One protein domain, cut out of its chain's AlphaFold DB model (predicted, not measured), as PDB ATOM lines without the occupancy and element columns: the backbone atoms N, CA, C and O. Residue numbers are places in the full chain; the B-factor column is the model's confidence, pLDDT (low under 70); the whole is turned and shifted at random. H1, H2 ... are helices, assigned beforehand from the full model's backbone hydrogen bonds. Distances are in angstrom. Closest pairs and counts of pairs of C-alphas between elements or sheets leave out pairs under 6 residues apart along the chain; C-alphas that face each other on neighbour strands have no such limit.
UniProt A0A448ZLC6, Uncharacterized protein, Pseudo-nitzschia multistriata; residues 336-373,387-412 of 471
ATOM      1  N   GLY A 336      -0.959  35.693  52.712       76.62
ATOM      2  CA  GLY A 336      -1.818  36.361  53.694       76.62
ATOM      3  C   GLY A 336      -1.540  37.856  53.806       76.62
ATOM      4  O   GLY A 336      -2.454  38.612  54.131       76.62
ATOM      5  N   LEU A 337      -0.319  38.290  53.485       77.62
ATOM      6  CA  LEU A 337       0.011  39.699  53.327       77.62
ATOM      7  C   LEU A 337      -0.673  40.294  52.084       77.62
ATOM      8  O   LEU A 337      -1.331  41.325  52.218       77.62
ATOM      9  N   GLU A 338      -0.621  39.596  50.939       84.94
ATOM     10  CA  GLU A 338      -1.361  39.932  49.707       84.94
ATOM     11  C   GLU A 338      -2.850  40.139  50.012       84.94
ATOM     12  O   GLU A 338      -3.410  41.220  49.832       84.94
ATOM     13  N   ASP A 339      -3.470  39.111  50.583       83.50
ATOM     14  CA  ASP A 339      -4.870  39.088  50.981       83.50
ATOM     15  C   ASP A 339      -5.244  40.236  51.932       83.50
ATOM     16  O   ASP A 339      -6.325  40.813  51.825       83.50
ATOM     17  N   ARG A 340      -4.382  40.549  52.906       78.88
ATOM     18  CA  ARG A 340      -4.638  41.598  53.900       78.88
ATOM     19  C   ARG A 340      -4.613  42.980  53.263       78.88
ATOM     20  O   ARG A 340      -5.524  43.764  53.514       78.88
ATOM     21  N   ILE A 341      -3.580  43.271  52.478       83.31
ATOM     22  CA  ILE A 341      -3.394  44.576  51.835       83.31
ATOM     23  C   ILE A 341      -4.518  44.814  50.835       83.31
ATOM     24  O   ILE A 341      -5.145  45.866  50.883       83.31
ATOM     25  N   LEU A 342      -4.843  43.825  49.997       88.00
ATOM     26  CA  LEU A 342      -5.925  43.955  49.021       88.00
ATOM     27  C   LEU A 342      -7.290  44.132  49.693       88.00
ATOM     28  O   LEU A 342      -8.074  44.973  49.260       88.00
ATOM     29  N   ARG A 343      -7.575  43.391  50.774       84.62
ATOM     30  CA  ARG A 343      -8.825  43.570  51.531       84.62
ATOM     31  C   ARG A 343      -8.917  44.955  52.170       84.62
ATOM     32  O   ARG A 343      -9.957  45.585  52.049       84.62
ATOM     33  N   SER A 344      -7.841  45.425  52.800       83.19
ATOM     34  CA  SER A 344      -7.777  46.759  53.417       83.19
ATOM     35  C   SER A 344      -7.899  47.883  52.377       83.19
ATOM     36  O   SER A 344      -8.636  48.842  52.582       83.19
ATOM     37  N   ALA A 345      -7.261  47.732  51.212       86.75
ATOM     38  CA  ALA A 345      -7.401  48.672  50.102       86.75
ATOM     39  C   ALA A 345      -8.840  48.729  49.560       86.75
ATOM     40  O   ALA A 345      -9.288  49.787  49.127       86.75
ATOM     41  N   ALA A 346      -9.564  47.606  49.587       86.25
ATOM     42  CA  ALA A 346     -10.944  47.528  49.120       86.25
ATOM     43  C   ALA A 346     -11.980  47.999  50.156       86.25
ATOM     44  O   ALA A 346     -13.072  48.405  49.764       86.25
ATOM     45  N   SER A 347     -11.678  47.926  51.459       82.31
ATOM     46  CA  SER A 347     -12.646  48.248  52.518       82.31
ATOM     47  C   SER A 347     -12.881  49.744  52.718       82.31
ATOM     48  O   SER A 347     -13.922  50.102  53.250       82.31
ATOM     49  N   GLY A 348     -11.945  50.618  52.334       70.62
ATOM     50  CA  GLY A 348     -12.067  52.078  52.501       70.62
ATOM     51  C   GLY A 348     -12.028  52.595  53.951       70.62
ATOM     52  O   GLY A 348     -11.961  53.800  54.156       70.62
ATOM     53  N   ASP A 349     -12.044  51.707  54.952       65.56
ATOM     54  CA  ASP A 349     -12.133  52.077  56.372       65.56
ATOM     55  C   ASP A 349     -10.794  52.488  57.018       65.56
ATOM     56  O   ASP A 349     -10.791  53.250  57.983       65.56
ATOM     57  N   ASP A 350      -9.651  51.973  56.544       67.88
ATOM     58  CA  ASP A 350      -8.344  52.207  57.183       67.88
ATOM     59  C   ASP A 350      -7.249  52.744  56.246       67.88
ATOM     60  O   ASP A 350      -6.142  53.040  56.714       67.88
ATOM     61  N   ASP A 351      -7.535  52.889  54.943       75.88
ATOM     62  CA  ASP A 351      -6.621  53.307  53.860       75.88
ATOM     63  C   ASP A 351      -5.224  52.661  53.908       75.88
ATOM     64  O   ASP A 351      -4.280  53.113  53.262       75.88
ATOM     65  N   PHE A 352      -5.032  51.606  54.701       80.50
ATOM     66  CA  PHE A 352      -3.713  51.074  55.005       80.50
ATOM     67  C   PHE A 352      -3.163  50.372  53.766       80.50
ATOM     68  O   PHE A 352      -2.069  50.687  53.300       80.50
ATOM     69  N   GLY A 353      -3.967  49.486  53.181       82.88
ATOM     70  CA  GLY A 353      -3.625  48.783  51.956       82.88
ATOM     71  C   GLY A 353      -3.454  49.722  50.763       82.88
ATOM     72  O   GLY A 353      -2.523  49.542  49.984       82.88
ATOM     73  N   ARG A 354      -4.295  50.760  50.644       90.25
ATOM     74  CA  ARG A 354      -4.198  51.757  49.566       90.25
ATOM     75  C   ARG A 354      -2.898  52.556  49.662       90.25
ATOM     76  O   ARG A 354      -2.158  52.600  48.685       90.25
ATOM     77  N   ARG A 355      -2.569  53.083  50.850       86.19
ATOM     78  CA  ARG A 355      -1.313  53.816  51.108       86.19
ATOM     79  C   ARG A 355      -0.083  53.007  50.731       86.19
ATOM     80  O   ARG A 355       0.839  53.531  50.118       86.19
ATOM     81  N   ILE A 356      -0.086  51.724  51.074       84.62
ATOM     82  CA  ILE A 356       0.984  50.801  50.714       84.62
ATOM     83  C   ILE A 356       1.116  50.657  49.192       84.62
ATOM     84  O   ILE A 356       2.221  50.753  48.660       84.62
ATOM     85  N   LEU A 357       0.006  50.408  48.493       89.44
ATOM     86  CA  LEU A 357       0.010  50.219  47.041       89.44
ATOM     87  C   LEU A 357       0.466  51.489  46.314       89.44
ATOM     88  O   LEU A 357       1.276  51.405  45.394       89.44
ATOM     89  N   ASP A 358      -0.012  52.654  46.750       90.69
ATOM     90  CA  ASP A 358       0.368  53.945  46.176       90.69
ATOM     91  C   ASP A 358       1.834  54.281  46.432       90.69
ATOM     92  O   ASP A 358       2.525  54.706  45.509       90.69
ATOM     93  N   HIS A 359       2.336  54.028  47.645       89.00
ATOM     94  CA  HIS A 359       3.755  54.194  47.972       89.00
ATOM     95  C   HIS A 359       4.641  53.394  47.022       89.00
ATOM     96  O   HIS A 359       5.546  53.947  46.400       89.00
ATOM     97  N   TRP A 360       4.344  52.104  46.845       89.38
ATOM     98  CA  TRP A 360       5.128  51.240  45.965       89.38
ATOM     99  C   TRP A 360       4.998  51.604  44.492       89.38
ATOM    100  O   TRP A 360       6.005  51.619  43.786       89.38
ATOM    101  N   ARG A 361       3.794  51.949  44.029       93.25
ATOM    102  CA  ARG A 361       3.584  52.420  42.656       93.25
ATOM    103  C   ARG A 361       4.385  53.690  42.382       93.25
ATOM    104  O   ARG A 361       5.096  53.754  41.386       93.25
ATOM    105  N   ASN A 362       4.322  54.667  43.282       92.12
ATOM    106  CA  ASN A 362       5.074  55.911  43.152       92.12
ATOM    107  C   ASN A 362       6.583  55.650  43.174       92.12
ATOM    108  O   ASN A 362       7.294  56.140  42.305       92.12
ATOM    109  N   LYS A 363       7.069  54.826  44.110       89.50
ATOM    110  CA  LYS A 363       8.490  54.468  44.222       89.50
ATOM    111  C   LYS A 363       9.021  53.807  42.946       89.50
ATOM    112  O   LYS A 363      10.101  54.168  42.487       89.50
ATOM    113  N   LEU A 364       8.266  52.878  42.358       91.12
ATOM    114  CA  LEU A 364       8.649  52.220  41.107       91.12
ATOM    115  C   LEU A 364       8.536  53.154  39.893       91.12
ATOM    116  O   LEU A 364       9.403  53.106  39.029       91.12
ATOM    117  N   ASN A 365       7.521  54.021  39.827       92.62
ATOM    118  CA  ASN A 365       7.383  54.995  38.737       92.62
ATOM    119  C   ASN A 365       8.515  56.027  38.739       92.62
ATOM    120  O   ASN A 365       9.116  56.258  37.698       92.62
ATOM    121  N   VAL A 366       8.865  56.576  39.905       90.12
ATOM    122  CA  VAL A 366      10.003  57.501  40.036       90.12
ATOM    123  C   VAL A 366      11.307  56.820  39.617       90.12
ATOM    124  O   VAL A 366      12.104  57.404  38.890       90.12
ATOM    125  N   ALA A 367      11.520  55.565  40.028       87.81
ATOM    126  CA  ALA A 367      12.700  54.805  39.615       87.81
ATOM    127  C   ALA A 367      12.720  54.514  38.100       87.81
ATOM    128  O   ALA A 367      13.794  54.460  37.506       87.81
ATOM    129  N   LEU A 368      11.550  54.336  37.479       89.62
ATOM    130  CA  LEU A 368      11.411  54.130  36.036       89.62
ATOM    131  C   LEU A 368      11.746  55.404  35.247       89.62
ATOM    132  O   LEU A 368      12.490  55.328  34.275       89.62
ATOM    133  N   GLU A 369      11.241  56.557  35.686       87.94
ATOM    134  CA  GLU A 369      11.514  57.870  35.077       87.94
ATOM    135  C   GLU A 369      13.007  58.222  35.146       87.94
ATOM    136  O   GLU A 369      13.621  58.595  34.148       87.94
ATOM    137  N   GLN A 370      13.638  57.991  36.301       86.00
ATOM    138  CA  GLN A 370      15.082  58.191  36.471       86.00
ATOM    139  C   GLN A 370      15.913  57.305  35.535       86.00
ATOM    140  O   GLN A 370      16.980  57.716  35.075       86.00
ATOM    141  N   GLN A 371      15.436  56.092  35.235       81.50
ATOM    142  CA  GLN A 371      16.097  55.198  34.288       81.50
ATOM    143  C   GLN A 371      15.924  55.666  32.834       81.50
ATOM    144  O   GLN A 371      16.845  55.510  32.036       81.50
ATOM    145  N   SER A 372      14.781  56.264  32.474       78.12
ATOM    146  CA  SER A 372      14.595  56.841  31.134       78.12
ATOM    147  C   SER A 372      15.409  58.117  30.914       78.12
ATOM    148  O   SER A 372      15.908  58.325  29.810       78.12
ATOM    149  N   ASP A 373      15.592  58.933  31.953       75.50
ATOM    150  CA  ASP A 373      16.320  60.206  31.862       75.50
ATOM    151  C   ASP A 373      17.848  60.025  31.848       75.50
ATOM    152  O   ASP A 373      18.573  60.857  31.303       75.50
ATOM    153  N   ILE A 387      14.222  48.461  40.010       87.25
ATOM    154  CA  ILE A 387      13.345  48.736  38.875       87.25
ATOM    155  C   ILE A 387      13.602  47.799  37.691       87.25
ATOM    156  O   ILE A 387      12.645  47.289  37.120       87.25
ATOM    157  N   GLN A 388      14.857  47.452  37.383       85.06
ATOM    158  CA  GLN A 388      15.160  46.460  36.342       85.06
ATOM    159  C   GLN A 388      14.567  45.087  36.686       85.06
ATOM    160  O   GLN A 388      13.950  44.441  35.836       85.06
ATOM    161  N   ARG A 389      14.680  44.666  37.955       86.31
ATOM    162  CA  ARG A 389      14.039  43.434  38.446       86.31
ATOM    163  C   ARG A 389      12.513  43.513  38.334       86.31
ATOM    164  O   ARG A 389      11.890  42.538  37.928       86.31
ATOM    165  N   ALA A 390      11.915  44.664  38.645       88.56
ATOM    166  CA  ALA A 390      10.478  44.882  38.508       88.56
ATOM    167  C   ALA A 390      10.019  44.771  37.042       88.56
ATOM    168  O   ALA A 390       9.067  44.053  36.742       88.56
ATOM    169  N   ILE A 391      10.721  45.421  36.110       89.75
ATOM    170  CA  ILE A 391      10.423  45.359  34.672       89.75
ATOM    171  C   ILE A 391      10.524  43.914  34.164       89.75
ATOM    172  O   ILE A 391       9.628  43.449  33.462       89.75
ATOM    173  N   ALA A 392      11.554  43.167  34.579       89.25
ATOM    174  CA  ALA A 392      11.717  41.756  34.220       89.25
ATOM    175  C   ALA A 392      10.565  40.862  34.722       89.25
ATOM    176  O   ALA A 392      10.266  39.836  34.111       89.25
ATOM    177  N   MET A 393       9.888  41.258  35.805       89.56
ATOM    178  CA  MET A 393       8.681  40.601  36.323       89.56
ATOM    179  C   MET A 393       7.376  41.114  35.685       89.56
ATOM    180  O   MET A 393       6.294  40.679  36.077       89.56
ATOM    181  N   GLY A 394       7.454  42.017  34.702       92.44
ATOM    182  CA  GLY A 394       6.300  42.554  33.978       92.44
ATOM    183  C   GLY A 394       5.679  43.809  34.595       92.44
ATOM    184  O   GLY A 394       4.505  44.087  34.343       92.44
ATOM    185  N   TYR A 395       6.423  44.565  35.410       93.69
ATOM    186  CA  TYR A 395       5.956  45.866  35.896       93.69
ATOM    187  C   TYR A 395       5.781  46.874  34.751       93.69
ATOM    188  O   TYR A 395       6.646  47.011  33.888       93.69
ATOM    189  N   GLY A 396       4.701  47.649  34.813       92.62
ATOM    190  CA  GLY A 396       4.514  48.881  34.060       92.62
ATOM    191  C   GLY A 396       3.554  49.835  34.787       92.62
ATOM    192  O   GLY A 396       2.857  49.422  35.717       92.62
ATOM    193  N   PRO A 397       3.442  51.105  34.360       89.56
ATOM    194  CA  PRO A 397       2.583  52.090  35.031       89.56
ATOM    195  C   PRO A 397       1.098  51.686  35.110       89.56
ATOM    196  O   PRO A 397       0.377  52.119  36.008       89.56
ATOM    197  N   ALA A 398       0.645  50.828  34.189       92.50
ATOM    198  CA  ALA A 398      -0.716  50.296  34.137       92.50
ATOM    199  C   ALA A 398      -0.910  48.975  34.915       92.50
ATOM    200  O   ALA A 398      -1.993  48.388  34.860       92.50
ATOM    201  N   THR A 399       0.109  48.475  35.624       94.38
ATOM    202  CA  THR A 399       0.004  47.244  36.417       94.38
ATOM    203  C   THR A 399      -1.068  47.401  37.500       94.38
ATOM    204  O   THR A 399      -1.031  48.324  38.323       94.38
ATOM    205  N   ASN A 400      -2.036  46.479  37.512       95.12
ATOM    206  CA  ASN A 400      -3.110  46.478  38.502       95.12
ATOM    207  C   ASN A 400      -2.570  46.204  39.919       95.12
ATOM    208  O   ASN A 400      -1.485  45.658  40.096       95.12
ATOM    209  N   ASP A 401      -3.347  46.561  40.941       93.62
ATOM    210  CA  ASP A 401      -2.911  46.496  42.342       93.62
ATOM    211  C   ASP A 401      -2.501  45.088  42.803       93.62
ATOM    212  O   ASP A 401      -1.579  44.935  43.602       93.62
ATOM    213  N   LYS A 402      -3.168  44.048  42.294       93.44
ATOM    214  CA  LYS A 402      -2.881  42.658  42.661       93.44
ATOM    215  C   LYS A 402      -1.539  42.201  42.099       93.44
ATOM    216  O   LYS A 402      -0.745  41.603  42.824       93.44
ATOM    217  N   ASP A 403      -1.287  42.488  40.829       92.94
ATOM    218  CA  ASP A 403      -0.036  42.121  40.170       92.94
ATOM    219  C   ASP A 403       1.128  42.975  40.684       92.94
ATOM    220  O   ASP A 403       2.204  42.436  40.938       92.94
ATOM    221  N   LEU A 404       0.888  44.263  40.964       91.94
ATOM    222  CA  LEU A 404       1.847  45.142  41.637       91.94
ATOM    223  C   LEU A 404       2.269  44.545  42.981       91.94
ATOM    224  O   LEU A 404       3.457  44.428  43.262       91.94
ATOM    225  N   LEU A 405       1.305  44.136  43.805       88.56
ATOM    226  CA  LEU A 405       1.606  43.612  45.128       88.56
ATOM    227  C   LEU A 405       2.377  42.292  45.073       88.56
ATOM    228  O   LEU A 405       3.317  42.105  45.839       88.56
ATOM    229  N   ARG A 406       2.017  41.387  44.160       87.81
ATOM    230  CA  ARG A 406       2.763  40.136  43.955       87.81
ATOM    231  C   ARG A 406       4.204  40.408  43.569       87.81
ATOM    232  O   ARG A 406       5.106  39.842  44.169       87.81
ATOM    233  N   LEU A 407       4.401  41.304  42.613       88.69
ATOM    234  CA  LEU A 407       5.720  41.705  42.158       88.69
ATOM    235  C   LEU A 407       6.541  42.297  43.306       88.69
ATOM    236  O   LEU A 407       7.676  41.896  43.529       88.69
ATOM    237  N   VAL A 408       5.946  43.191  44.090       85.00
ATOM    238  CA  VAL A 408       6.595  43.819  45.245       85.00
ATOM    239  C   VAL A 408       6.950  42.801  46.341       85.00
ATOM    240  O   VAL A 408       8.021  42.893  46.938       85.00
ATOM    241  N   LEU A 409       6.100  41.797  46.582       80.75
ATOM    242  CA  LEU A 409       6.392  40.691  47.504       80.75
ATOM    243  C   LEU A 409       7.499  39.759  46.988       80.75
ATOM    244  O   LEU A 409       8.205  39.155  47.795       80.75
ATOM    245  N   GLU A 410       7.656  39.629  45.670       80.81
ATOM    246  CA  GLU A 410       8.750  38.870  45.053       80.81
ATOM    247  C   GLU A 410      10.063  39.660  44.988       80.81
ATOM    248  O   GLU A 410      11.135  39.067  45.081       80.81
ATOM    249  N   LEU A 411      10.000  40.991  44.892       75.38
ATOM    250  CA  LEU A 411      11.184  41.852  44.923       75.38
ATOM    251  C   LEU A 411      11.911  41.848  46.274       75.38
ATOM    252  O   LEU A 411      13.076  42.234  46.299       75.38
ATOM    253  N   ASP A 412      11.255  41.407  47.355       64.62
ATOM    254  CA  ASP A 412      11.706  41.458  48.765       64.62
ATOM    255  C   ASP A 412      11.727  42.830  49.424       64.62
ATOM    256  O   ASP A 412      11.888  42.966  50.631       64.62
TER     257      ASP A 412
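This is residues 336 to 373 and 387 to 412 of the 471 residues of an uncharacterized protein of Pseudo-nitzschia multistriata (UniProt A0A448ZLC6). A long helix, H2, makes the length of the domain, and three shorter helices, H1, H4 and H3, stand in a row along one side of it, each set crosswise to it. H4 is the middle one of the row and packs on both H1 and H3. The printed part has 64 residues, with four named helices in the order H1, H2, H3, H4 and no named strand, and its class is all helix. It is compact, with a radius of gyration of the C-alphas of 12.1 A, and its outline is a rod of 38 by 19 by 18 A.

H1, residues 336 to 347, begins with C-alpha 336 at (-1.818, 36.361, 53.694) and is 16.1 A long from first to last C-alpha. H2, residues 352 to 373, is 31.9 A long and ends with C-alpha 373 at (16.320, 60.206, 31.862). H3, residues 387 to 392, is 8.5 A long. H4, residues 401 to 411, is 15.1 A long and ends with C-alpha 411 at (11.184, 41.852, 44.923).

H2 and H4 are the hub, touching three helices each. H2 touches H1 with residues 352 to 356 alone, about perpendicular at 78 degrees; the closest C-alphas, of Ala 345 and Gly 353, are 4.2 A apart. With residues 357 to 361 alone H2 touches H4, the closest C-alphas being those of Leu 357 and Asp 401 at 6.7 A; they run the same way at a steep tilt of 69 degrees, only just short of about perpendicular. With residues 364 to 368 alone H2 touches H3, about perpendicular at 87 degrees, closest at the C-alphas of Ala 367 and Ile 387, 6.1 A. H1 touches H4 with residues 338 to 342 alone, at a shallow tilt of 30 degrees, opposite ways; the closest C-alphas, of Glu 338 and Leu 405, are 6.6 A apart. H3 and H4 touch about perpendicular at 74 degrees, closest at the C-alphas of Ala 390 and Leu 407, 6.8 A. H1 and H3 are apart. The helix packing is mostly crossed, with one of the five touching pairs at a shallow tilt. In H1, H2, H3 and H4 every O i to N i+4 pair is within hydrogen-bond range.

The two C-alphas farthest apart, of Asp 349 and Asp 373, are 38.4 A apart. Residues 374 to 386 are not printed, and C-alphas 373 and 387 are 13.8 A apart across this cut, where the link from H2 to H3 runs. The link from H1 to H2 is tight and the link from H3 to H4 is short, with 8 residues. The mean pLDDT of the printed part is 85.7, and residues 349, 350 and 412 are under 70.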